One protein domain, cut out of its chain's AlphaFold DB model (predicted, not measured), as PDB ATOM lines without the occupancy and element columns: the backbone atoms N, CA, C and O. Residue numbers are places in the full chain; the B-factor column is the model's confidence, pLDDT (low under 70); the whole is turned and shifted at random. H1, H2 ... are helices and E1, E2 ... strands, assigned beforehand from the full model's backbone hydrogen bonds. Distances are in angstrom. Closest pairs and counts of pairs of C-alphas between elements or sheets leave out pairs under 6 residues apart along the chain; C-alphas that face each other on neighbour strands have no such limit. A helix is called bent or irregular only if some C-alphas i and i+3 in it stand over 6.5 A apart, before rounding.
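AT A GLANCE: This is residues 2 to 55 and 102 to 229 of the 415 residues of an uncharacterized protein of Enterobacter cloacae complex sp. 743-2DZ2F-22B (UniProt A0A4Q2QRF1). A body of crossed helices is joined to a small head in which helix H9 packs on a short two-stranded antiparallel ribbon, E1 and E2; kinked helix H10 follows directly on E2 and runs back across H3 in the body. In the body H2 and H6 lie side by side, H4 crosses H6 near residues 142 to 146, and H3 crosses H2 steeply, with short H8 alongside H3. The printed part has 182 residues, with ten named helices and two named strands in the order H1 to H8, E1, H9, E2, H10; it is mostly helix, and the sheet E1 - E2 is antiparallel. It is compact, with a radius of gyration of the C-alphas of 16.0 A and spans of 44 by 40 by 33 A.

HOW THE PARTS SIT: H1, residues 2 to 6, and H2, residues 8 to 26, touch only at the corner, closest at the C-alphas of Asn 3 and Ala 11, 5.0 A. H3, residues 31 to 45, touches H2 at a steep tilt of 61 degrees, opposite ways, with residues 18 to 26 of H2 alone; C-alphas 23 and 31 are closest, 4.7 A. H4, residues 109 to 119, is close to but not clearly touching H5, residues 125 to 130; C-alphas 112 and 125 are closest, 7.0 A. H6, residues 133 to 146, touches H2 at a shallow tilt of 13 degrees, the same way; C-alphas 14 and 134 are closest, 5.4 A. H7, residues 148 to 151, is close to but not clearly touching H8, residues 159 to 165, closest at C-alphas 150 and 163, 7.5 A. H8 touches H3 at a shallow tilt of 22 degrees, the same way; C-alphas 41 and 161 are closest, 5.7 A. E1, residues 177 to 180, and E2, residues 208 to 210, have N 178 and O 209 at 2.8 A and N 209 and O 179 at 2.7 A, within hydrogen-bond range. The closest C-alphas of E1 and H9, residues 185 to 195, are 179 and 188, 5.1 A. H10, residues 211 to 226, touches H3 about perpendicular at 73 degrees; C-alphas 40 and 222 are closest, 5.2 A. Each O i to N i+4 pair is within hydrogen-bond range in H1, H2, H3, H4, H5 and H8, against 7 of 10 in H6, 4 of 7 in H9 and 10 of 12 in H10; H7 is too short for such a pair.

IN THESE COORDINATES: H1 begins at C-alpha 2, (-23.348, 8.640, 45.128). H2 measures 26.4 A from first to last C-alpha, H3 20.7 A, H6 19.9 A and H10 22.6 A. H9 is irregular, with C-alphas 190 and 193 8.0 A apart. H10 has a kink of 27 degrees near residue 218 and ends at C-alpha 226, (-14.480, 15.663, 41.676).

THE WHOLE: The two C-alphas farthest apart, those of Ala 9 and Met 182, are 47.9 A apart. Residues 56 to 101 are not printed, and C-alphas 55 and 102 are 7.5 A apart across the cut. The links H8 to E1 and H9 to E2 are long. Residues 3, 9 and 229 have pLDDT under 70.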
ATOM      1  N   VAL A   2     -22.933   9.611  44.085       73.19
ATOM      2  CA  VAL A   2     -23.348   8.640  45.128       73.19
ATOM      3  C   VAL A   2     -24.502   9.162  45.995       73.19
ATOM      4  O   VAL A   2     -25.493   8.464  46.167       73.19
ATOM      5  N   ASN A   3     -24.437  10.420  46.456       69.81
ATOM      6  CA  ASN A   3     -25.514  11.050  47.239       69.81
ATOM      7  C   ASN A   3     -26.875  11.033  46.531       69.81
ATOM      8  O   ASN A   3     -27.896  10.922  47.197       69.81
ATOM      9  N   GLN A   4     -26.899  11.155  45.199       75.31
ATOM     10  CA  GLN A   4     -28.144  11.144  44.424       75.31
ATOM     11  C   GLN A   4     -28.764   9.742  44.350       75.31
ATOM     12  O   GLN A   4     -29.948   9.623  44.058       75.31
ATOM     13  N   ARG A   5     -27.971   8.689  44.588       81.12
ATOM     14  CA  ARG A   5     -28.414   7.291  44.545       81.12
ATOM     15  C   ARG A   5     -28.715   6.732  45.929       81.12
ATOM     16  O   ARG A   5     -29.786   6.182  46.129       81.12
ATOM     17  N   LEU A   6     -27.798   6.922  46.878       75.44
ATOM     18  CA  LEU A   6     -27.898   6.364  48.233       75.44
ATOM     19  C   LEU A   6     -28.558   7.320  49.241       75.44
ATOM     20  O   LEU A   6     -28.881   6.917  50.354       75.44
ATOM     21  N   GLY A   7     -28.727   8.596  48.886       74.94
ATOM     22  CA  GLY A   7     -29.058   9.662  49.831       74.94
ATOM     23  C   GLY A   7     -27.815  10.227  50.528       74.94
ATOM     24  O   GLY A   7     -26.795   9.556  50.681       74.94
ATOM     25  N   ALA A   8     -27.874  11.495  50.947       71.44
ATOM     26  CA  ALA A   8     -26.702  12.232  51.434       71.44
ATOM     27  C   ALA A   8     -26.034  11.604  52.673       71.44
ATOM     28  O   ALA A   8     -24.806  11.531  52.732       71.44
ATOM     29  N   ALA A   9     -26.828  11.132  53.642       69.69
ATOM     30  CA  ALA A   9     -26.315  10.530  54.874       69.69
ATOM     31  C   ALA A   9     -25.596   9.198  54.603       69.69
ATOM     32  O   ALA A   9     -24.416   9.060  54.930       69.69
ATOM     33  N   LYS A  10     -26.269   8.261  53.922       75.06
ATOM     34  CA  LYS A  10     -25.701   6.951  53.578       75.06
ATOM     35  C   LYS A  10     -24.489   7.078  52.658       75.06
ATOM     36  O   LYS A  10     -23.496   6.389  52.845       75.06
ATOM     37  N   ALA A  11     -24.511   8.010  51.707       82.19
ATOM     38  CA  ALA A  11     -23.362   8.259  50.845       82.19
ATOM     39  C   ALA A  11     -22.134   8.801  51.605       82.19
ATOM     40  O   ALA A  11     -21.000   8.483  51.243       82.19
ATOM     41  N   CYS A  12     -22.336   9.583  52.675       79.75
ATOM     42  CA  CYS A  12     -21.250  10.013  53.559       79.75
ATOM     43  C   CYS A  12     -20.643   8.823  54.314       79.75
ATOM     44  O   CYS A  12     -19.421   8.671  54.342       79.75
ATOM     45  N   GLU A  13     -21.487   7.966  54.889       82.75
ATOM     46  CA  GLU A  13     -21.065   6.739  55.570       82.75
ATOM     47  C   GLU A  13     -20.307   5.800  54.627       82.75
ATOM     48  O   GLU A  13     -19.184   5.390  54.928       82.75
ATOM     49  N   PHE A  14     -20.867   5.556  53.442       89.44
ATOM     50  CA  PHE A  14     -20.252   4.774  52.377       89.44
ATOM     51  C   PHE A  14     -18.853   5.301  52.044       89.44
ATOM     52  O   PHE A  14     -17.871   4.561  52.101       89.44
ATOM     53  N   ARG A  15     -18.721   6.613  51.786       90.19
ATOM     54  CA  ARG A  15     -17.426   7.231  51.471       90.19
ATOM     55  C   ARG A  15     -16.424   7.090  52.618       90.19
ATOM     56  O   ARG A  15     -15.258   6.793  52.363       90.19
ATOM     57  N   LYS A  16     -16.856   7.289  53.868       84.00
ATOM     58  CA  LYS A  16     -16.007   7.122  55.060       84.00
ATOM     59  C   LYS A  16     -15.499   5.688  55.189       84.00
ATOM     60  O   LYS A  16     -14.311   5.498  55.444       84.00
ATOM     61  N   LYS A  17     -16.363   4.694  54.969       91.25
ATOM     62  CA  LYS A  17     -15.985   3.277  55.021       91.25
ATOM     63  C   LYS A  17     -15.001   2.911  53.909       91.25
ATOM     64  O   LYS A  17     -14.001   2.266  54.201       91.25
ATOM     65  N   VAL A  18     -15.196   3.416  52.687       95.69
ATOM     66  CA  VAL A  18     -14.224   3.253  51.588       95.69
ATOM     67  C   VAL A  18     -12.856   3.834  51.963       95.69
ATOM     68  O   VAL A  18     -11.850   3.143  51.845       95.69
ATOM     69  N   VAL A  19     -12.796   5.066  52.483       91.62
ATOM     70  CA  VAL A  19     -11.528   5.686  52.922       91.62
ATOM     71  C   VAL A  19     -10.861   4.891  54.047       91.62
ATOM     72  O   VAL A  19      -9.640   4.733  54.036       91.62
ATOM     73  N   LYS A  20     -11.645   4.383  55.007       89.19
ATOM     74  CA  LYS A  20     -11.144   3.533  56.093       89.19
ATOM     75  C   LYS A  20     -10.530   2.244  55.546       89.19
ATOM     76  O   LYS A  20      -9.387   1.950  55.872       89.19
ATOM     77  N   ILE A  21     -11.242   1.531  54.673       91.19
ATOM     78  CA  ILE A  21     -10.738   0.313  54.026       91.19
ATOM     79  C   ILE A  21      -9.430   0.607  53.290       91.19
ATOM     80  O   ILE A  21      -8.456  -0.114  53.479       91.19
ATOM     81  N   CYS A  22      -9.377   1.690  52.508       95.06
ATOM     82  CA  CYS A  22      -8.170   2.063  51.777       95.06
ATOM     83  C   CYS A  22      -6.985   2.389  52.697       95.06
ATOM     84  O   CYS A  22      -5.860   2.045  52.354       95.06
ATOM     85  N   SER A  23      -7.221   3.011  53.856       92.75
ATOM     86  CA  SER A  23      -6.181   3.218  54.876       92.75
ATOM     87  C   SER A  23      -5.662   1.890  55.430       92.75
ATOM     88  O   SER A  23      -4.455   1.692  55.537       92.75
ATOM     89  N   GLU A  24      -6.566   0.954  55.723       89.12
ATOM     90  CA  GLU A  24      -6.214  -0.347  56.296       89.12
ATOM     91  C   GLU A  24      -5.413  -1.233  55.335       89.12
ATOM     92  O   GLU A  24      -4.554  -1.979  55.797       89.12
ATOM     93  N   ILE A  25      -5.691  -1.184  54.024       92.50
ATOM     94  CA  ILE A  25      -5.051  -2.092  53.055       92.50
ATOM     95  C   ILE A  25      -3.947  -1.434  52.218       92.50
ATOM     96  O   ILE A  25      -2.972  -2.101  51.899       92.50
ATOM     97  N   TRP A  26      -4.032  -0.135  51.912       91.44
ATOM     98  CA  TRP A  26      -3.012   0.584  51.123       91.44
ATOM     99  C   TRP A  26      -2.266   1.668  51.914       91.44
ATOM    100  O   TRP A  26      -1.400   2.353  51.372       91.44
ATOM    101  N   GLY A  27      -2.556   1.800  53.210       85.12
ATOM    102  CA  GLY A  27      -1.856   2.698  54.118       85.12
ATOM    103  C   GLY A  27      -2.439   4.110  54.181       85.12
ATOM    104  O   GLY A  27      -3.127   4.606  53.287       85.12
ATOM    105  N   GLU A  28      -2.119   4.795  55.277       87.00
ATOM    106  CA  GLU A  28      -2.701   6.091  55.633       87.00
ATOM    107  C   GLU A  28      -2.335   7.218  54.651       87.00
ATOM    108  O   GLU A  28      -3.139   8.120  54.413       87.00
ATOM    109  N   LYS A  29      -1.138   7.150  54.053       87.56
ATOM    110  CA  LYS A  29      -0.574   8.197  53.189       87.56
ATOM    111  C   LYS A  29      -1.368   8.392  51.893       87.56
ATOM    112  O   LYS A  29      -1.674   9.526  51.536       87.56
ATOM    113  N   ASP A  30      -1.711   7.304  51.207       85.75
ATOM    114  CA  ASP A  30      -2.352   7.346  49.883       85.75
ATOM    115  C   ASP A  30      -3.843   6.976  49.920       85.75
ATOM    116  O   ASP A  30      -4.506   6.950  48.878       85.75
ATOM    117  N   LYS A  31      -4.414   6.760  51.117       91.50
ATOM    118  CA  LYS A  31      -5.799   6.298  51.299       91.50
ATOM    119  C   LYS A  31      -6.830   7.082  50.497       91.50
ATOM    120  O   LYS A  31      -7.778   6.490  50.003       91.50
ATOM    121  N   ILE A  32      -6.666   8.401  50.359       88.81
ATOM    122  CA  ILE A  32      -7.635   9.246  49.650       88.81
ATOM    123  C   ILE A  32      -7.586   8.978  48.146       88.81
ATOM    124  O   ILE A  32      -8.646   8.825  47.547       88.81
ATOM    125  N   ARG A  33      -6.389   8.838  47.559       93.06
ATOM    126  CA  ARG A  33      -6.226   8.510  46.133       93.06
ATOM    127  C   ARG A  33      -6.799   7.134  45.815       93.06
ATOM    128  O   ARG A  33      -7.612   7.017  44.904       93.06
ATOM    129  N   TYR A  34      -6.445   6.120  46.604       96.31
ATOM    130  CA  TYR A  34      -7.006   4.773  46.450       96.31
ATOM    131  C   TYR A  34      -8.523   4.769  46.620       96.31
ATOM    132  O   TYR A  34      -9.242   4.130  45.856       96.31
ATOM    133  N   ALA A  35      -9.026   5.531  47.586       95.44
ATOM    134  CA  ALA A  35     -10.449   5.640  47.815       95.44
ATOM    135  C   ALA A  35     -11.151   6.361  46.657       95.44
ATOM    136  O   ALA A  35     -12.254   5.961  46.304       95.44
ATOM    137  N   ASP A  36     -10.595   7.439  46.098       93.12
ATOM    138  CA  ASP A  36     -11.167   8.135  44.931       93.12
ATOM    139  C   ASP A  36     -11.236   7.180  43.722       93.12
ATOM    140  O   ASP A  36     -12.285   7.073  43.084       93.12
ATOM    141  N   VAL A  37     -10.177   6.395  43.480       96.69
ATOM    142  CA  VAL A  37     -10.169   5.374  42.422       96.69
ATOM    143  C   VAL A  37     -11.188   4.268  42.681       96.69
ATOM    144  O   VAL A  37     -11.954   3.944  41.779       96.69
ATOM    145  N   LEU A  38     -11.265   3.717  43.895       97.81
ATOM    146  CA  LEU A  38     -12.220   2.654  44.221       97.81
ATOM    147  C   LEU A  38     -13.677   3.122  44.052       97.81
ATOM    148  O   LEU A  38     -14.507   2.375  43.537       97.81
ATOM    149  N   MET A  39     -13.983   4.382  44.389       95.75
ATOM    150  CA  MET A  39     -15.289   4.981  44.075       95.75
ATOM    151  C   MET A  39     -15.528   5.074  42.567       95.75
ATOM    152  O   MET A  39     -16.640   4.811  42.110       95.75
ATOM    153  N   GLY A  40     -14.498   5.446  41.802       95.81
ATOM    154  CA  GLY A  40     -14.528   5.437  40.343       95.81
ATOM    155  C   GLY A  40     -14.829   4.043  39.790       95.81
ATOM    156  O   GLY A  40     -15.745   3.910  38.984       95.81
ATOM    157  N   CYS A  41     -14.150   3.007  40.293       97.44
ATOM    158  CA  CYS A  41     -14.368   1.607  39.917       97.44
ATOM    159  C   CYS A  41     -15.827   1.209  40.143       97.44
ATOM    160  O   CYS A  41     -16.508   0.812  39.205       97.44
ATOM    161  N   MET A  42     -16.343   1.417  41.358       97.56
ATOM    162  CA  MET A  42     -17.740   1.114  41.686       97.56
ATOM    163  C   MET A  42     -18.711   1.880  40.787       97.56
ATOM    164  O   MET A  42     -19.752   1.358  40.393       97.56
ATOM    165  N   SER A  43     -18.370   3.116  40.421       95.00
ATOM    166  CA  SER A  43     -19.165   3.906  39.492       95.00
ATOM    167  C   SER A  43     -19.149   3.348  38.066       95.00
ATOM    168  O   SER A  43     -20.177   3.453  37.399       95.00
ATOM    169  N   VAL A  44     -18.035   2.786  37.581       93.12
ATOM    170  CA  VAL A  44     -17.999   2.119  36.267       93.12
ATOM    171  C   VAL A  44     -18.840   0.849  36.332       93.12
ATOM    172  O   VAL A  44     -19.810   0.706  35.589       93.12
ATOM    173  N   GLU A  45     -18.521  -0.011  37.295       94.56
ATOM    174  CA  GLU A  45     -19.067  -1.359  37.446       94.56
ATOM    175  C   GLU A  45     -20.579  -1.381  37.701       94.56
ATOM    176  O   GLU A  45     -21.284  -2.290  37.272       94.56
ATOM    177  N   THR A  46     -21.114  -0.342  38.345       93.81
ATOM    178  CA  THR A  46     -22.552  -0.228  38.637       93.81
ATOM    179  C   THR A  46     -23.273   0.797  37.763       93.81
ATOM    180  O   THR A  46     -24.394   1.189  38.085       93.81
ATOM    181  N   ASN A  47     -22.650   1.293  36.688       91.19
ATOM    182  CA  ASN A  47     -23.206   2.357  35.843       91.19
ATOM    183  C   ASN A  47     -23.709   3.575  36.659       91.19
ATOM    184  O   ASN A  47     -24.839   4.048  36.507       91.19
ATOM    185  N   ARG A  48     -22.867   4.071  37.576       92.06
ATOM    186  CA  ARG A  48     -23.121   5.198  38.499       92.06
ATOM    187  C   ARG A  48     -24.272   4.965  39.490       92.06
ATOM    188  O   ARG A  48     -24.732   5.932  40.104       92.06
ATOM    189  N   MET A  49     -24.770   3.736  39.644       91.88
ATOM    190  CA  MET A  49     -25.879   3.426  40.556       91.88
ATOM    191  C   MET A  49     -25.419   3.151  41.986       91.88
ATOM    192  O   MET A  49     -26.185   3.418  42.905       91.88
ATOM    193  N   PHE A  50     -24.183   2.677  42.174       94.25
ATOM    194  CA  PHE A  50     -23.638   2.244  43.466       94.25
ATOM    195  C   PHE A  50     -24.504   1.177  44.150       94.25
ATOM    196  O   PHE A  50     -24.631   1.192  45.361       94.25
ATOM    197  N   THR A  51     -25.123   0.271  43.391       94.25
ATOM    198  CA  THR A  51     -26.000  -0.768  43.956       94.25
ATOM    199  C   THR A  51     -25.211  -1.970  44.483       94.25
ATOM    200  O   THR A  51     -24.223  -2.376  43.870       94.25
ATOM    201  N   SER A  52     -25.669  -2.562  45.592       95.06
ATOM    202  CA  SER A  52     -25.170  -3.841  46.121       95.06
ATOM    203  C   SER A  52     -25.799  -5.073  45.457       95.06
ATOM    204  O   SER A  52     -25.293  -6.182  45.619       95.06
ATOM    205  N   SER A  53     -26.863  -4.901  44.670       96.00
ATOM    206  CA  SER A  53     -27.602  -6.006  44.051       96.00
ATOM    207  C   SER A  53     -27.105  -6.334  42.633       96.00
ATOM    208  O   SER A  53     -26.112  -5.794  42.138       96.00
ATOM    209  N   VAL A  54     -27.798  -7.249  41.956       96.56
ATOM    210  CA  VAL A  54     -27.611  -7.548  40.533       96.56
ATOM    211  C   VAL A  54     -28.204  -6.421  39.692       96.56
ATOM    212  O   VAL A  54     -29.377  -6.071  39.844       96.56
ATOM    213  N   ALA A  55     -27.418  -5.905  38.749       94.56
ATOM    214  CA  ALA A  55     -27.891  -5.020  37.692       94.56
ATOM    215  C   ALA A  55     -27.719  -5.715  36.339       94.56
ATOM    216  O   ALA A  55     -26.601  -6.047  35.953       94.56
ATOM    217  N   VAL A 102     -22.617  -9.672  41.062       97.75
ATOM    218  CA  VAL A 102     -23.387  -8.989  42.113       97.75
ATOM    219  C   VAL A 102     -22.641  -7.765  42.628       97.75
ATOM    220  O   VAL A 102     -21.464  -7.854  42.964       97.75
ATOM    221  N   GLY A 103     -23.341  -6.643  42.764       96.88
ATOM    222  CA  GLY A 103     -22.939  -5.561  43.653       96.88
ATOM    223  C   GLY A 103     -21.808  -4.650  43.186       96.88
ATOM    224  O   GLY A 103     -21.499  -4.534  41.999       96.88
ATOM    225  N   LEU A 104     -21.208  -3.969  44.160       97.88
ATOM    226  CA  LEU A 104     -20.404  -2.756  43.987       97.88
ATOM    227  C   LEU A 104     -19.188  -2.923  43.074       97.88
ATOM    228  O   LEU A 104     -18.794  -1.965  42.419       97.88
ATOM    229  N   ILE A 105     -18.600  -4.117  43.051       97.62
ATOM    230  CA  ILE A 105     -17.443  -4.462  42.213       97.62
ATOM    231  C   ILE A 105     -17.717  -5.685  41.326       97.62
ATOM    232  O   ILE A 105     -16.781  -6.336  40.881       97.62
ATOM    233  N   GLN A 106     -18.995  -6.028  41.117       97.38
ATOM    234  CA  GLN A 106     -19.415  -7.169  40.295       97.38
ATOM    235  C   GLN A 106     -18.801  -8.508  40.762       97.38
ATOM    236  O   GLN A 106     -18.129  -9.214  40.012       97.38
ATOM    237  N   PHE A 107     -19.087  -8.912  42.004       98.12
ATOM    238  CA  PHE A 107     -18.654 -10.195  42.563       98.12
ATOM    239  C   PHE A 107     -19.130 -11.377  41.704       98.12
ATOM    240  O   PHE A 107     -20.326 -11.672  41.605       98.12
ATOM    241  N   THR A 108     -18.175 -12.085  41.100       97.00
ATOM    242  CA  THR A 108     -18.408 -13.320  40.342       97.00
ATOM    243  C   THR A 108     -18.360 -14.547  41.254       97.00
ATOM    244  O   THR A 108     -17.915 -14.478  42.399       97.00
ATOM    245  N   SER A 109     -18.782 -15.711  40.749       97.25
ATOM    246  CA  SER A 109     -18.674 -16.965  41.511       97.25
ATOM    247  C   SER A 109     -17.220 -17.314  41.856       97.25
ATOM    248  O   SER A 109     -16.966 -17.816  42.945       97.25
ATOM    249  N   ILE A 110     -16.272 -16.991  40.965       96.06
ATOM    250  CA  ILE A 110     -14.832 -17.192  41.189       96.06
ATOM    251  C   ILE A 110     -14.347 -16.285  42.327       96.06
ATOM    252  O   ILE A 110     -13.701 -16.763  43.254       96.06
ATOM    253  N   ALA A 111     -14.728 -15.003  42.310       97.06
ATOM    254  CA  ALA A 111     -14.368 -14.059  43.367       97.06
ATOM    255  C   ALA A 111     -14.911 -14.493  44.742       97.06
ATOM    256  O   ALA A 111     -14.188 -14.462  45.735       97.06
ATOM    257  N   VAL A 112     -16.167 -14.949  44.806       98.19
ATOM    258  CA  VAL A 112     -16.764 -15.458  46.053       98.19
ATOM    259  C   VAL A 112     -16.050 -16.716  46.544       98.19
ATOM    260  O   VAL A 112     -15.755 -16.827  47.732       98.19
ATOM    261  N   GLN A 113     -15.731 -17.648  45.642       98.06
ATOM    262  CA  GLN A 113     -14.989 -18.857  45.992       98.06
ATOM    263  C   GLN A 113     -13.602 -18.524  46.555       98.06
ATOM    264  O   GLN A 113     -13.210 -19.087  47.576       98.06
ATOM    265  N   GLN A 114     -12.890 -17.582  45.938       97.25
ATOM    266  CA  GLN A 114     -11.589 -17.111  46.407       97.25
ATOM    267  C   GLN A 114     -11.668 -16.508  47.816       97.25
ATOM    268  O   GLN A 114     -10.885 -16.879  48.688       97.25
ATOM    269  N   ILE A 115     -12.647 -15.631  48.071       97.31
ATOM    270  CA  ILE A 115     -12.881 -15.053  49.404       97.31
ATOM    271  C   ILE A 115     -13.128 -16.156  50.436       97.31
ATOM    272  O   ILE A 115     -12.528 -16.131  51.511       97.31
ATOM    273  N   ASN A 116     -13.981 -17.127  50.106       97.81
ATOM    274  CA  ASN A 116     -14.320 -18.231  51.001       97.81
ATOM    275  C   ASN A 116     -13.112 -19.082  51.370       97.81
ATOM    276  O   ASN A 116     -12.928 -19.385  52.546       97.81
ATOM    277  N   ILE A 117     -12.283 -19.434  50.386       97.50
ATOM    278  CA  ILE A 117     -11.078 -20.234  50.609       97.50
ATOM    279  C   ILE A 117     -10.089 -19.463  51.485       97.50
ATOM    280  O   ILE A 117      -9.635 -19.986  52.500       97.50
ATOM    281  N   THR A 118      -9.774 -18.215  51.128       96.00
ATOM    282  CA  THR A 118      -8.716 -17.457  51.811       96.00
ATOM    283  C   THR A 118      -9.108 -17.027  53.223       96.00
ATOM    284  O   THR A 118      -8.258 -17.006  54.111       96.00
ATOM    285  N   HIS A 119     -10.381 -16.694  53.451       92.50
ATOM    286  CA  HIS A 119     -10.862 -16.179  54.741       92.50
ATOM    287  C   HIS A 119     -11.662 -17.202  55.556       92.50
ATOM    288  O   HIS A 119     -12.196 -16.850  56.604       92.50
ATOM    289  N   ASN A 120     -11.733 -18.456  55.097       94.69
ATOM    290  CA  ASN A 120     -12.487 -19.543  55.726       94.69
ATOM    291  C   ASN A 120     -13.960 -19.168  55.989       94.69
ATOM    292  O   ASN A 120     -14.451 -19.215  57.118       94.69
ATOM    293  N   LEU A 121     -14.653 -18.752  54.926       94.50
ATOM    294  CA  LEU A 121     -16.049 -18.310  54.957       94.50
ATOM    295  C   LEU A 121     -16.946 -19.210  54.100       94.50
ATOM    296  O   LEU A 121     -16.485 -19.931  53.218       94.50
ATOM    297  N   SER A 122     -18.254 -19.092  54.327       96.31
ATOM    298  CA  SER A 122     -19.308 -19.724  53.521       96.31
ATOM    299  C   SER A 122     -20.211 -18.667  52.879       96.31
ATOM    300  O   SER A 122     -21.435 -18.729  52.981       96.31
ATOM    301  N   LEU A 123     -19.603 -17.651  52.265       97.00
ATOM    302  CA  LEU A 123     -20.297 -16.580  51.558       97.00
ATOM    303  C   LEU A 123     -20.925 -17.096  50.262       97.00
ATOM    304  O   LEU A 123     -20.323 -17.867  49.514       97.00
ATOM    305  N   THR A 124     -22.110 -16.598  49.944       96.88
ATOM    306  CA  THR A 124     -22.799 -16.847  48.677       96.88
ATOM    307  C   THR A 124     -23.080 -15.532  47.957       96.88
ATOM    308  O   THR A 124     -23.256 -14.485  48.583       96.88
ATOM    309  N   LYS A 125     -23.208 -15.580  46.624       97.31
ATOM    310  CA  LYS A 125     -23.675 -14.419  45.848       97.31
ATOM    311  C   LYS A 125     -25.070 -13.948  46.284       97.31
ATOM    312  O   LYS A 125     -25.364 -12.764  46.189       97.31
ATOM    313  N   MET A 126     -25.903 -14.860  46.792       95.19
ATOM    314  CA  MET A 126     -27.221 -14.533  47.341       95.19
ATOM    315  C   MET A 126     -27.103 -13.662  48.595       95.19
ATOM    316  O   MET A 126     -27.764 -12.638  48.681       95.19
ATOM    317  N   GLN A 127     -26.219 -14.024  49.532       95.12
ATOM    318  CA  GLN A 127     -25.950 -13.197  50.713       95.12
ATOM    319  C   GLN A 127     -25.384 -11.831  50.327       95.12
ATOM    320  O   GLN A 127     -25.805 -10.832  50.888       95.12
ATOM    321  N   LEU A 128     -24.482 -11.769  49.340       96.00
ATOM    322  CA  LEU A 128     -23.967 -10.491  48.839       96.00
ATOM    323  C   LEU A 128     -25.065  -9.605  48.245       96.00
ATOM    324  O   LEU A 128     -25.045  -8.402  48.480       96.00
ATOM    325  N   ALA A 129     -26.002 -10.183  47.489       95.12
ATOM    326  CA  ALA A 129     -27.114  -9.444  46.892       95.12
ATOM    327  C   ALA A 129     -28.149  -8.987  47.933       95.12
ATOM    328  O   ALA A 129     -28.929  -8.080  47.656       95.12
ATOM    329  N   ASP A 130     -28.159  -9.623  49.109       88.94
ATOM    330  CA  ASP A 130     -29.045  -9.283  50.220       88.94
ATOM    331  C   ASP A 130     -28.497  -8.182  51.138       88.94
ATOM    332  O   ASP A 130     -29.246  -7.591  51.914       88.94
ATOM    333  N   MET A 131     -27.192  -7.913  51.055       90.75
ATOM    334  CA  MET A 131     -26.526  -6.878  51.839       90.75
ATOM    335  C   MET A 131     -26.854  -5.488  51.324       90.75
ATOM    336  O   MET A 131     -27.012  -5.253  50.119       90.75
ATOM    337  N   ASP A 132     -26.846  -4.529  52.238       91.50
ATOM    338  CA  ASP A 132     -26.842  -3.130  51.857       91.50
ATOM    339  C   ASP A 132     -25.457  -2.697  51.318       91.50
ATOM    340  O   ASP A 132     -24.433  -3.359  51.514       91.50
ATOM    341  N   GLU A 133     -25.404  -1.571  50.605       93.44
ATOM    342  CA  GLU A 133     -24.176  -1.049  50.001       93.44
ATOM    343  C   GLU A 133     -23.027  -0.841  50.999       93.44
ATOM    344  O   GLU A 133     -21.868  -1.059  50.656       93.44
ATOM    345  N   VAL A 134     -23.307  -0.408  52.229       90.31
ATOM    346  CA  VAL A 134     -22.275  -0.167  53.243       90.31
ATOM    347  C   VAL A 134     -21.765  -1.489  53.812       90.31
ATOM    348  O   VAL A 134     -20.553  -1.643  53.958       90.31
ATOM    349  N   GLU A 135     -22.634  -2.457  54.103       90.56
ATOM    350  CA  GLU A 135     -22.243  -3.816  54.518       90.56
ATOM    351  C   GLU A 135     -21.336  -4.482  53.477       90.56
ATOM    352  O   GLU A 135     -20.253  -4.973  53.808       90.56
ATOM    353  N   GLN A 136     -21.713  -4.404  52.198       96.88
ATOM    354  CA  GLN A 136     -20.987  -5.065  51.115       96.88
ATOM    355  C   GLN A 136     -19.536  -4.561  50.953       96.88
ATOM    356  O   GLN A 136     -18.679  -5.292  50.452       96.88
ATOM    357  N   LEU A 137     -19.210  -3.351  51.432       97.62
ATOM    358  CA  LEU A 137     -17.838  -2.827  51.425       97.62
ATOM    359  C   LEU A 137     -16.849  -3.682  52.234       97.62
ATOM    360  O   LEU A 137     -15.674  -3.737  51.871       97.62
ATOM    361  N   ASP A 138     -17.288  -4.386  53.281       94.56
ATOM    362  CA  ASP A 138     -16.388  -5.294  54.010       94.56
ATOM    363  C   ASP A 138     -15.930  -6.444  53.105       94.56
ATOM    364  O   ASP A 138     -14.759  -6.821  53.103       94.56
ATOM    365  N   TYR A 139     -16.813  -6.931  52.236       97.81
ATOM    366  CA  TYR A 139     -16.489  -7.969  51.260       97.81
ATOM    367  C   TYR A 139     -15.656  -7.446  50.091       97.81
ATOM    368  O   TYR A 139     -14.876  -8.204  49.519       97.81
ATOM    369  N   VAL A 140     -15.735  -6.147  49.780       98.12
ATOM    370  CA  VAL A 140     -14.794  -5.499  48.853       98.12
ATOM    371  C   VAL A 140     -13.376  -5.552  49.430       98.12
ATOM    372  O   VAL A 140     -12.439  -5.915  48.724       98.12
ATOM    373  N   LYS A 141     -13.201  -5.279  50.731       97.62
ATOM    374  CA  LYS A 141     -11.904  -5.450  51.409       97.62
ATOM    375  C   LYS A 141     -11.437  -6.911  51.383       97.62
ATOM    376  O   LYS A 141     -10.269  -7.180  51.085       97.62
ATOM    377  N   LEU A 142     -12.329  -7.858  51.686       97.00
ATOM    378  CA  LEU A 142     -11.995  -9.286  51.651       97.00
ATOM    379  C   LEU A 142     -11.596  -9.753  50.249       97.00
ATOM    380  O   LEU A 142     -10.658 -10.536  50.135       97.00
ATOM    381  N   TYR A 143     -12.233  -9.236  49.196       98.12
ATOM    382  CA  TYR A 143     -11.869  -9.524  47.811       98.12
ATOM    383  C   TYR A 143     -10.411  -9.166  47.520       98.12
ATOM    384  O   TYR A 143      -9.636 -10.051  47.167       98.12
ATOM    385  N   PHE A 144      -9.996  -7.921  47.772       96.94
ATOM    386  CA  PHE A 144      -8.606  -7.514  47.532       96.94
ATOM    387  C   PHE A 144      -7.604  -8.316  48.366       96.94
ATOM    388  O   PHE A 144      -6.560  -8.721  47.873       96.94
ATOM    389  N   THR A 145      -7.931  -8.588  49.629       95.06
ATOM    390  CA  THR A 145      -7.033  -9.325  50.534       95.06
ATOM    391  C   THR A 145      -7.055 -10.843  50.334       95.06
ATOM    392  O   THR A 145      -6.238 -11.545  50.933       95.06
ATOM    393  N   SER A 146      -7.967 -11.359  49.499       95.19
ATOM    394  CA  SER A 146      -8.090 -12.795  49.223       95.19
ATOM    395  C   SER A 146      -7.112 -13.307  48.160       95.19
ATOM    396  O   SER A 146      -6.809 -14.498  48.174       95.19
ATOM    397  N   ASP A 147      -6.575 -12.427  47.308       94.06
ATOM    398  CA  ASP A 147      -5.514 -12.729  46.334       94.06
ATOM    399  C   ASP A 147      -4.269 -11.895  46.648       94.06
ATOM    400  O   ASP A 147      -4.045 -10.804  46.119       94.06
ATOM    401  N   LYS A 148      -3.457 -12.421  47.570       90.50
ATOM    402  CA  LYS A 148      -2.236 -11.752  48.032       90.50
ATOM    403  C   LYS A 148      -1.212 -11.589  46.912       90.50
ATOM    404  O   LYS A 148      -0.484 -10.603  46.920       90.50
ATOM    405  N   GLU A 149      -1.139 -12.534  45.976       93.06
ATOM    406  CA  GLU A 149      -0.146 -12.495  44.903       93.06
ATOM    407  C   GLU A 149      -0.393 -11.298  43.990       93.06
ATOM    408  O   GLU A 149       0.511 -10.484  43.786       93.06
ATOM    409  N   LYS A 150      -1.629 -11.134  43.503       94.31
ATOM    410  CA  LYS A 150      -1.995  -9.957  42.709       94.31
ATOM    411  C   LYS A 150      -1.994  -8.689  43.552       94.31
ATOM    412  O   LYS A 150      -1.628  -7.632  43.046       94.31
ATOM    413  N   PHE A 151      -2.345  -8.771  44.836       94.50
ATOM    414  CA  PHE A 151      -2.396  -7.597  45.709       94.50
ATOM    415  C   PHE A 151      -1.032  -6.905  45.809       94.50
ATOM    416  O   PHE A 151      -0.949  -5.685  45.684       94.50
ATOM    417  N   TRP A 152       0.051  -7.675  45.945       92.75
ATOM    418  CA  TRP A 152       1.414  -7.134  45.990       92.75
ATOM    419  C   TRP A 152       1.924  -6.592  44.646       92.75
ATOM    420  O   TRP A 152       2.959  -5.928  44.612       92.75
ATOM    421  N   GLN A 153       1.211  -6.840  43.544       96.75
ATOM    422  CA  GLN A 153       1.543  -6.300  42.221       96.75
ATOM    423  C   GLN A 153       0.922  -4.917  41.969       96.75
ATOM    424  O   GLN A 153       1.262  -4.280  40.973       96.75
ATOM    425  N   ILE A 154       0.045  -4.426  42.853       95.44
ATOM    426  CA  ILE A 154      -0.528  -3.075  42.780       95.44
ATOM    427  C   ILE A 154       0.594  -2.051  42.997       95.44
ATOM    428  O   ILE A 154       1.145  -1.936  44.091       95.44
ATOM    429  N   LYS A 155       0.933  -1.290  41.950       91.75
ATOM    430  CA  LYS A 155       1.981  -0.250  41.979       91.75
ATOM    431  C   LYS A 155       1.401   1.160  42.034       91.75
ATOM    432  O   LYS A 155       2.103   2.109  42.379       91.75
ATOM    433  N   SER A 156       0.133   1.299  41.666       93.62
ATOM    434  CA  SER A 156      -0.572   2.569  41.539       93.62
ATOM    435  C   SER A 156      -2.051   2.417  41.908       93.62
ATOM    436  O   SER A 156      -2.595   1.318  41.799       93.62
ATOM    437  N   PRO A 157      -2.740   3.498  42.318       94.75
ATOM    438  CA  PRO A 157      -4.179   3.463  42.561       94.75
ATOM    439  C   PRO A 157      -4.991   2.897  41.391       94.75
ATOM    440  O   PRO A 157      -5.955   2.177  41.609       94.75
ATOM    441  N   GLU A 158      -4.596   3.172  40.153       94.56
ATOM    442  CA  GLU A 158      -5.260   2.722  38.928       94.56
ATOM    443  C   GLU A 158      -5.257   1.195  38.773       94.56
ATOM    444  O   GLU A 158      -6.201   0.624  38.221       94.56
ATOM    445  N   ASP A 159      -4.247   0.519  39.331       97.31
ATOM    446  CA  ASP A 159      -4.184  -0.943  39.364       97.31
ATOM    447  C   ASP A 159      -5.342  -1.559  40.154       97.31
ATOM    448  O   ASP A 159      -5.658  -2.720  39.932       97.31
ATOM    449  N   VAL A 160      -6.023  -0.800  41.024       97.75
ATOM    450  CA  VAL A 160      -7.251  -1.243  41.707       97.75
ATOM    451  C   VAL A 160      -8.338  -1.586  40.692       97.75
ATOM    452  O   VAL A 160      -9.026  -2.593  40.851       97.75
ATOM    453  N   TYR A 161      -8.488  -0.778  39.635       97.50
ATOM    454  CA  TYR A 161      -9.505  -1.061  38.629       97.50
ATOM    455  C   TYR A 161      -9.108  -2.246  37.763       97.50
ATOM    456  O   TYR A 161      -9.925  -3.118  37.476       97.50
ATOM    457  N   THR A 162      -7.827  -2.320  37.409       97.00
ATOM    458  CA  THR A 162      -7.292  -3.480  36.702       97.00
ATOM    459  C   THR A 162      -7.442  -4.750  37.538       97.00
ATOM    460  O   THR A 162      -7.835  -5.768  36.994       97.00
ATOM    461  N   PHE A 163      -7.253  -4.692  38.856       97.62
ATOM    462  CA  PHE A 163      -7.468  -5.823  39.758       97.62
ATOM    463  C   PHE A 163      -8.920  -6.309  39.725       97.62
ATOM    464  O   PHE A 163      -9.150  -7.509  39.665       97.62
ATOM    465  N   ILE A 164      -9.900  -5.400  39.731       97.19
ATOM    466  CA  ILE A 164     -11.325  -5.761  39.661       97.19
ATOM    467  C   ILE A 164     -11.686  -6.340  38.283       97.19
ATOM    468  O   ILE A 164     -12.378  -7.351  38.195       97.19
ATOM    469  N   PHE A 165     -11.238  -5.691  37.206       95.56
ATOM    470  CA  PHE A 165     -11.714  -5.977  35.851       95.56
ATOM    471  C   PHE A 165     -10.922  -7.090  35.148       95.56
ATOM    472  O   PHE A 165     -11.496  -7.962  34.500       95.56
ATOM    473  N   CYS A 166      -9.594  -7.061  35.263       94.69
ATOM    474  CA  CYS A 166      -8.674  -8.007  34.635       94.69
ATOM    475  C   CYS A 166      -7.399  -8.168  35.491       94.69
ATOM    476  O   CYS A 166      -6.387  -7.515  35.208       94.69
ATOM    477  N   PRO A 167      -7.415  -9.032  36.531       94.38
ATOM    478  CA  PRO A 167      -6.298  -9.198  37.471       94.38
ATOM    479  C   PRO A 167      -4.930  -9.456  36.817       94.38
ATOM    480  O   PRO A 167      -3.891  -9.071  37.350       94.38
ATOM    481  N   GLU A 168      -4.905 -10.060  35.628       92.94
ATOM    482  CA  GLU A 168      -3.674 -10.300  34.868       92.94
ATOM    483  C   GLU A 168      -2.982  -9.025  34.361       92.94
ATOM    484  O   GLU A 168      -1.820  -9.074  33.957       92.94
ATOM    485  N   GLY A 169      -3.668  -7.881  34.377       95.19
ATOM    486  CA  GLY A 169      -3.123  -6.573  34.015       95.19
ATOM    487  C   GLY A 169      -2.487  -5.789  35.168       95.19
ATOM    488  O   GLY A 169      -1.932  -4.709  34.947       95.19
ATOM    489  N   VAL A 170      -2.605  -6.274  36.406       97.56
ATOM    490  CA  VAL A 170      -2.172  -5.539  37.602       97.56
ATOM    491  C   VAL A 170      -0.660  -5.296  37.560       97.56
ATOM    492  O   VAL A 170       0.124  -6.196  37.271       97.56
ATOM    493  N   GLY A 171      -0.238  -4.049  37.792       96.31
ATOM    494  CA  GLY A 171       1.174  -3.659  37.821       96.31
ATOM    495  C   GLY A 171       1.874  -3.609  36.457       96.31
ATOM    496  O   GLY A 171       3.075  -3.301  36.408       96.31
ATOM    497  N   LYS A 172       1.150  -3.899  35.363       96.81
ATOM    498  CA  LYS A 172       1.606  -3.753  33.971       96.81
ATOM    499  C   LYS A 172       1.487  -2.295  33.483       96.81
ATOM    500  O   LYS A 172       0.680  -1.542  34.042       96.81
ATOM    501  N   PRO A 173       2.279  -1.877  32.475       96.75
ATOM    502  CA  PRO A 173       2.194  -0.533  31.894       96.75
ATOM    503  C   PRO A 173       0.878  -0.304  31.128       96.75
ATOM    504  O   PRO A 173       0.092  -1.228  30.925       96.75
ATOM    505  N   ASN A 174       0.609   0.947  30.745       95.75
ATOM    506  CA  ASN A 174      -0.665   1.348  30.132       95.75
ATOM    507  C   ASN A 174      -0.888   0.771  28.725       95.75
ATOM    508  O   ASN A 174      -2.034   0.551  28.355       95.75
ATOM    509  N   ASP A 175       0.179   0.510  27.982       95.94
ATOM    510  CA  ASP A 175       0.183  -0.128  26.657       95.94
ATOM    511  C   ASP A 175       0.116  -1.665  26.737       95.94
ATOM    512  O   ASP A 175       0.182  -2.368  25.731       95.94
ATOM    513  N   ALA A 176      -0.008  -2.233  27.941       97.06
ATOM    514  CA  ALA A 176      -0.167  -3.668  28.083       97.06
ATOM    515  C   ALA A 176      -1.534  -4.116  27.553       97.06
ATOM    516  O   ALA A 176      -2.581  -3.692  28.052       97.06
ATOM    517  N   VAL A 177      -1.505  -5.053  26.607       97.06
ATOM    518  CA  VAL A 177      -2.692  -5.739  26.091       97.06
ATOM    519  C   VAL A 177      -3.314  -6.601  27.194       97.06
ATOM    520  O   VAL A 177      -2.684  -7.522  27.721       97.06
ATOM    521  N   LEU A 178      -4.564  -6.299  27.545       96.12
ATOM    522  CA  LEU A 178      -5.381  -7.058  28.493       96.12
ATOM    523  C   LEU A 178      -6.178  -8.154  27.786       96.12
ATOM    524  O   LEU A 178      -6.235  -9.285  28.267       96.12
ATOM    525  N   TYR A 179      -6.771  -7.820  26.638       96.69
ATOM    526  CA  TYR A 179      -7.495  -8.753  25.778       96.69
ATOM    527  C   TYR A 179      -7.112  -8.525  24.316       96.69
ATOM    528  O   TYR A 179      -6.844  -7.401  23.919       96.69
ATOM    529  N   SER A 180      -7.096  -9.576  23.507       96.25
ATOM    530  CA  SER A 180      -6.859  -9.522  22.071       96.25
ATOM    531  C   SER A 180      -7.880 -10.394  21.351       96.25
ATOM    532  O   SER A 180      -8.233 -11.495  21.787       96.25
ATOM    533  N   LYS A 181      -8.354  -9.910  20.206       95.12
ATOM    534  CA  LYS A 181      -9.299 -10.638  19.358       95.12
ATOM    535  C   LYS A 181      -8.725 -11.970  18.867       95.12
ATOM    536  O   LYS A 181      -9.484 -12.910  18.663       95.12
ATOM    537  N   MET A 182      -7.403 -12.041  18.698       93.88
ATOM    538  CA  MET A 182      -6.696 -13.214  18.187       93.88
ATOM    539  C   MET A 182      -6.413 -14.264  19.271       93.88
ATOM    540  O   MET A 182      -6.719 -15.435  19.064       93.88
ATOM    541  N   ASP A 183      -5.870 -13.867  20.427       91.31
ATOM    542  CA  ASP A 183      -5.382 -14.827  21.432       91.31
ATOM    543  C   ASP A 183      -6.439 -15.167  22.486       91.31
ATOM    544  O   ASP A 183      -6.365 -16.204  23.145       91.31
ATOM    545  N   ASN A 184      -7.437 -14.298  22.676       90.75
ATOM    546  CA  ASN A 184      -8.493 -14.496  23.664       90.75
ATOM    547  C   ASN A 184      -9.868 -13.999  23.184       90.75
ATOM    548  O   ASN A 184     -10.620 -13.378  23.938       90.75
ATOM    549  N   GLU A 185     -10.243 -14.380  21.957       94.56
ATOM    550  CA  GLU A 185     -11.473 -13.985  21.246       94.56
ATOM    551  C   GLU A 185     -12.725 -13.905  22.137       94.56
ATOM    552  O   GLU A 185     -13.468 -12.927  22.091       94.56
ATOM    553  N   LYS A 186     -12.967 -14.904  22.995       94.69
ATOM    554  CA  LYS A 186     -14.141 -14.925  23.884       94.69
ATOM    555  C   LYS A 186     -14.108 -13.833  24.959       94.69
ATOM    556  O   LYS A 186     -15.155 -13.280  25.294       94.69
ATOM    557  N   ALA A 187     -12.942 -13.569  25.546       93.62
ATOM    558  CA  ALA A 187     -12.775 -12.538  26.566       93.62
ATOM    559  C   ALA A 187     -12.786 -11.146  25.927       93.62
ATOM    560  O   ALA A 187     -13.512 -10.272  26.399       93.62
ATOM    561  N   TYR A 188     -12.089 -10.984  24.797       96.38
ATOM    562  CA  TYR A 188     -12.173  -9.787  23.970       96.38
ATOM    563  C   TYR A 188     -13.624  -9.503  23.561       96.38
ATOM    564  O   TYR A 188     -14.134  -8.428  23.842       96.38
ATOM    565  N   GLY A 189     -14.354 -10.476  23.012       96.62
ATOM    566  CA  GLY A 189     -15.727 -10.294  22.531       96.62
ATOM    567  C   GLY A 189     -16.716  -9.836  23.609       96.62
ATOM    568  O   GLY A 189     -17.643  -9.085  23.317       96.62
ATOM    569  N   ARG A 190     -16.504 -10.222  24.874       92.81
ATOM    570  CA  ARG A 190     -17.307  -9.738  26.015       92.81
ATOM    571  C   ARG A 190     -17.000  -8.290  26.396       92.81
ATOM    572  O   ARG A 190     -17.859  -7.626  26.966       92.81
ATOM    573  N   ASN A 191     -15.800  -7.819  26.072       94.44
ATOM    574  CA  ASN A 191     -15.277  -6.511  26.452       94.44
ATOM    575  C   ASN A 191     -15.050  -5.576  25.254       94.44
ATOM    576  O   ASN A 191     -14.653  -4.434  25.462       94.44
ATOM    577  N   ALA A 192     -15.368  -6.016  24.031       95.75
ATOM    578  CA  ALA A 192     -15.039  -5.364  22.760       95.75
ATOM    579  C   ALA A 192     -15.504  -3.906  22.675       95.75
ATOM    580  O   ALA A 192     -14.925  -3.114  21.947       95.75
ATOM    581  N   SER A 193     -16.510  -3.517  23.469       93.88
ATOM    582  CA  SER A 193     -16.903  -2.112  23.592       93.88
ATOM    583  C   SER A 193     -15.741  -1.189  23.983       93.88
ATOM    584  O   SER A 193     -15.764  -0.029  23.584       93.88
ATOM    585  N   LEU A 194     -14.749  -1.661  24.747       94.50
ATOM    586  CA  LEU A 194     -13.609  -0.854  25.202       94.50
ATOM    587  C   LEU A 194     -12.669  -0.447  24.059       94.50
ATOM    588  O   LEU A 194     -12.137   0.655  24.113       94.50
ATOM    589  N   ASP A 195     -12.562  -1.281  23.023       95.94
ATOM    590  CA  ASP A 195     -11.752  -1.042  21.818       95.94
ATOM    591  C   ASP A 195     -12.432  -0.033  20.857       95.94
ATOM    592  O   ASP A 195     -11.850   0.494  19.917       95.94
ATOM    593  N   THR A 196     -13.699   0.318  21.095       95.12
ATOM    594  CA  THR A 196     -14.413   1.298  20.256       95.12
ATOM    595  C   THR A 196     -14.191   2.745  20.715       95.12
ATOM    596  O   THR A 196     -13.745   3.008  21.830       95.12
ATOM    597  N   THR A 197     -14.592   3.719  19.893       91.81
ATOM    598  CA  THR A 197     -14.691   5.146  20.279       91.81
ATOM    599  C   THR A 197     -16.107   5.545  20.716       91.81
ATOM    600  O   THR A 197     -16.387   6.708  21.016       91.81
ATOM    601  N   GLU A 198     -17.033   4.588  20.756       88.19
ATOM    602  CA  GLU A 198     -18.442   4.840  21.035       88.19
ATOM    603  C   GLU A 198     -18.725   4.906  22.537       88.19
ATOM    604  O   GLU A 198     -17.982   4.383  23.369       88.19
ATOM    605  N   HIS A 199     -19.844   5.536  22.903       82.56
ATOM    606  CA  HIS A 199     -20.357   5.551  24.279       82.56
ATOM    607  C   HIS A 199     -19.353   6.044  25.343       82.56
ATOM    608  O   HIS A 199     -19.434   5.659  26.509       82.56
ATOM    609  N   GLY A 200     -18.430   6.932  24.954       79.62
ATOM    610  CA  GLY A 200     -17.421   7.508  25.850       79.62
ATOM    611  C   GLY A 200     -16.156   6.660  26.016       79.62
ATOM    612  O   GLY A 200     -15.350   6.956  26.897       79.62
ATOM    613  N   ASN A 201     -15.980   5.629  25.187       89.88
ATOM    614  CA  ASN A 201     -14.737   4.873  25.087       89.88
ATOM    615  C   ASN A 201     -13.660   5.637  24.320       89.88
ATOM    616  O   ASN A 201     -13.949   6.578  23.580       89.88
ATOM    617  N   LYS A 202     -12.409   5.224  24.517       93.12
ATOM    618  CA  LYS A 202     -11.239   5.809  23.857       93.12
ATOM    619  C   LYS A 202     -10.386   4.757  23.152       93.12
ATOM    620  O   LYS A 202      -9.179   4.951  23.057       93.12
ATOM    621  N   GLY A 203     -11.011   3.667  22.715       93.00
ATOM    622  CA  GLY A 203     -10.301   2.642  21.977       93.00
ATOM    623  C   GLY A 203      -9.998   3.049  20.541       93.00
ATOM    624  O   GLY A 203     -10.482   4.083  20.059       93.00
ATOM    625  N   ASN A 204      -9.173   2.260  19.865       95.00
ATOM    626  CA  ASN A 204      -8.673   2.559  18.523       95.00
ATOM    627  C   ASN A 204      -9.182   1.582  17.435       95.00
ATOM    628  O   ASN A 204      -8.984   1.850  16.249       95.00
ATOM    629  N   ASN A 205      -9.946   0.551  17.810       95.88
ATOM    630  CA  ASN A 205     -10.504  -0.511  16.967       95.88
ATOM    631  C   ASN A 205      -9.431  -1.375  16.285       95.88
ATOM    632  O   ASN A 205      -9.639  -1.839  15.158       95.88
ATOM    633  N   ASP A 206      -8.289  -1.583  16.937       96.44
ATOM    634  CA  ASP A 206      -7.178  -2.370  16.396       96.44
ATOM    635  C   ASP A 206      -7.279  -3.877  16.704       96.44
ATOM    636  O   ASP A 206      -6.514  -4.678  16.160       96.44
ATOM    637  N   GLY A 207      -8.273  -4.293  17.497       96.62
ATOM    638  CA  GLY A 207      -8.454  -5.684  17.903       96.62
ATOM    639  C   GLY A 207      -7.715  -6.055  19.190       96.62
ATOM    640  O   GLY A 207      -7.733  -7.231  19.573       96.62
ATOM    641  N   PHE A 208      -7.107  -5.087  19.869       97.00
ATOM    642  CA  PHE A 208      -6.507  -5.203  21.187       97.00
ATOM    643  C   PHE A 208      -7.276  -4.314  22.169       97.00
ATOM    644  O   PHE A 208      -7.856  -3.304  21.811       97.00
ATOM    645  N   ILE A 209      -7.359  -4.749  23.424       97.25
ATOM    646  CA  ILE A 209      -7.850  -3.925  24.526       97.25
ATOM    647  C   ILE A 209      -6.663  -3.686  25.440       97.25
ATOM    648  O   ILE A 209      -6.264  -4.584  26.189       97.25
ATOM    649  N   GLU A 210      -6.096  -2.494  25.377       97.31
ATOM    650  CA  GLU A 210      -5.010  -2.057  26.240       97.31
ATOM    651  C   GLU A 210      -5.520  -1.597  27.610       97.31
ATOM    652  O   GLU A 210      -6.671  -1.189  27.811       97.31
ATOM    653  N   LYS A 211      -4.621  -1.606  28.596       96.81
ATOM    654  CA  LYS A 211      -4.913  -1.055  29.922       96.81
ATOM    655  C   LYS A 211      -5.303   0.425  29.851       96.81
ATOM    656  O   LYS A 211      -6.176   0.858  30.601       96.81
ATOM    657  N   SER A 212      -4.696   1.194  28.954       95.94
ATOM    658  CA  SER A 212      -5.000   2.607  28.712       95.94
ATOM    659  C   SER A 212      -6.483   2.831  28.362       95.94
ATOM    660  O   SER A 212      -7.122   3.738  28.908       95.94
ATOM    661  N   GLU A 213      -7.054   1.960  27.531       96.25
ATOM    662  CA  GLU A 213      -8.441   2.019  27.063       96.25
ATOM    663  C   GLU A 213      -9.430   1.649  28.172       96.25
ATOM    664  O   GLU A 213     -10.457   2.313  28.342       96.25
ATOM    665  N   LEU A 214      -9.083   0.660  29.005       95.44
ATOM    666  CA  LEU A 214      -9.834   0.347  30.223       95.44
ATOM    667  C   LEU A 214      -9.875   1.552  31.180       95.44
ATOM    668  O   LEU A 214     -10.940   1.945  31.669       95.44
ATOM    669  N   LEU A 215      -8.713   2.159  31.451       95.38
ATOM    670  CA  LEU A 215      -8.586   3.263  32.406       95.38
ATOM    671  C   LEU A 215      -9.249   4.558  31.915       95.38
ATOM    672  O   LEU A 215      -9.621   5.403  32.731       95.38
ATOM    673  N   ALA A 216      -9.467   4.719  30.607       94.00
ATOM    674  CA  ALA A 216     -10.114   5.904  30.050       94.00
ATOM    675  C   ALA A 216     -11.496   6.177  30.671       94.00
ATOM    676  O   ALA A 216     -11.789   7.321  31.032       94.00
ATOM    677  N   ARG A 217     -12.325   5.137  30.860       89.88
ATOM    678  CA  ARG A 217     -13.636   5.265  31.526       89.88
ATOM    679  C   ARG A 217     -13.484   5.678  32.985       89.88
ATOM    680  O   ARG A 217     -14.192   6.573  33.450       89.88
ATOM    681  N   LEU A 218     -12.547   5.048  33.692       93.81
ATOM    682  CA  LEU A 218     -12.277   5.330  35.098       93.81
ATOM    683  C   LEU A 218     -11.924   6.808  35.303       93.81
ATOM    684  O   LEU A 218     -12.529   7.463  36.151       93.81
ATOM    685  N   TYR A 219     -11.005   7.357  34.505       93.50
ATOM    686  CA  TYR A 219     -10.586   8.754  34.641       93.50
ATOM    687  C   TYR A 219     -11.724   9.747  34.401       93.50
ATOM    688  O   TYR A 219     -11.826  10.742  35.120       93.50
ATOM    689  N   VAL A 220     -12.610   9.467  33.439       91.38
ATOM    690  CA  VAL A 220     -13.806  10.292  33.212       91.38
ATOM    691  C   VAL A 220     -14.692  10.299  34.459       91.38
ATOM    692  O   VAL A 220     -15.100  11.370  34.905       91.38
ATOM    693  N   LEU A 221     -14.946   9.136  35.066       91.31
ATOM    694  CA  LEU A 221     -15.800   9.047  36.255       91.31
ATOM    695  C   LEU A 221     -15.161   9.637  37.511       91.31
ATOM    696  O   LEU A 221     -15.875  10.223  38.326       91.31
ATOM    697  N   ILE A 222     -13.839   9.529  37.667       90.00
ATOM    698  CA  ILE A 222     -13.110  10.225  38.735       90.00
ATOM    699  C   ILE A 222     -13.283  11.736  38.557       90.00
ATOM    700  O   ILE A 222     -13.718  12.407  39.489       90.00
ATOM    701  N   GLY A 223     -13.055  12.264  37.349       88.31
ATOM    702  CA  GLY A 223     -13.236  13.686  37.045       88.31
ATOM    703  C   GLY A 223     -14.678  14.182  37.226       88.31
ATOM    704  O   GLY A 223     -14.898  15.282  37.733       88.31
ATOM    705  N   GLU A 224     -15.684  13.375  36.871       87.50
ATOM    706  CA  GLU A 224     -17.085  13.651  37.218       87.50
ATOM    707  C   GLU A 224     -17.274  13.688  38.741       87.50
ATOM    708  O   GLU A 224     -17.934  14.589  39.262       87.50
ATOM    709  N   GLY A 225     -16.682  12.724  39.451       83.38
ATOM    710  CA  GLY A 225     -16.692  12.588  40.905       83.38
ATOM    711  C   GLY A 225     -16.140  13.808  41.639       83.38
ATOM    712  O   GLY A 225     -16.742  14.219  42.630       83.38
ATOM    713  N   GLU A 226     -15.083  14.440  41.118       82.56
ATOM    714  CA  GLU A 226     -14.480  15.663  41.676       82.56
ATOM    715  C   GLU A 226     -15.495  16.805  41.823       82.56
ATOM    716  O   GLU A 226     -15.460  17.546  42.799       82.56
ATOM    717  N   ARG A 227     -16.475  16.915  40.918       79.69
ATOM    718  CA  ARG A 227     -17.539  17.939  41.008       79.69
ATOM    719  C   ARG A 227     -18.493  17.704  42.177       79.69
ATOM    720  O   ARG A 227     -19.193  18.611  42.609       79.69
ATOM    721  N   TYR A 228     -18.531  16.466  42.656       73.00
ATOM    722  CA  TYR A 228     -19.276  16.031  43.830       73.00
ATOM    723  C   TYR A 228     -18.359  15.783  45.023       73.00
ATOM    724  O   TYR A 228     -18.831  15.238  46.029       73.00
ATOM    725  N   LYS A 229     -17.083  16.204  44.959       64.94
ATOM    726  CA  LYS A 229     -16.367  16.583  46.173       64.94
ATOM    727  C   LYS A 229     -17.112  17.777  46.722       64.94
ATOM    728  O   LYS A 229     -16.797  18.936  46.487       64.94
TER     729      LYS A 229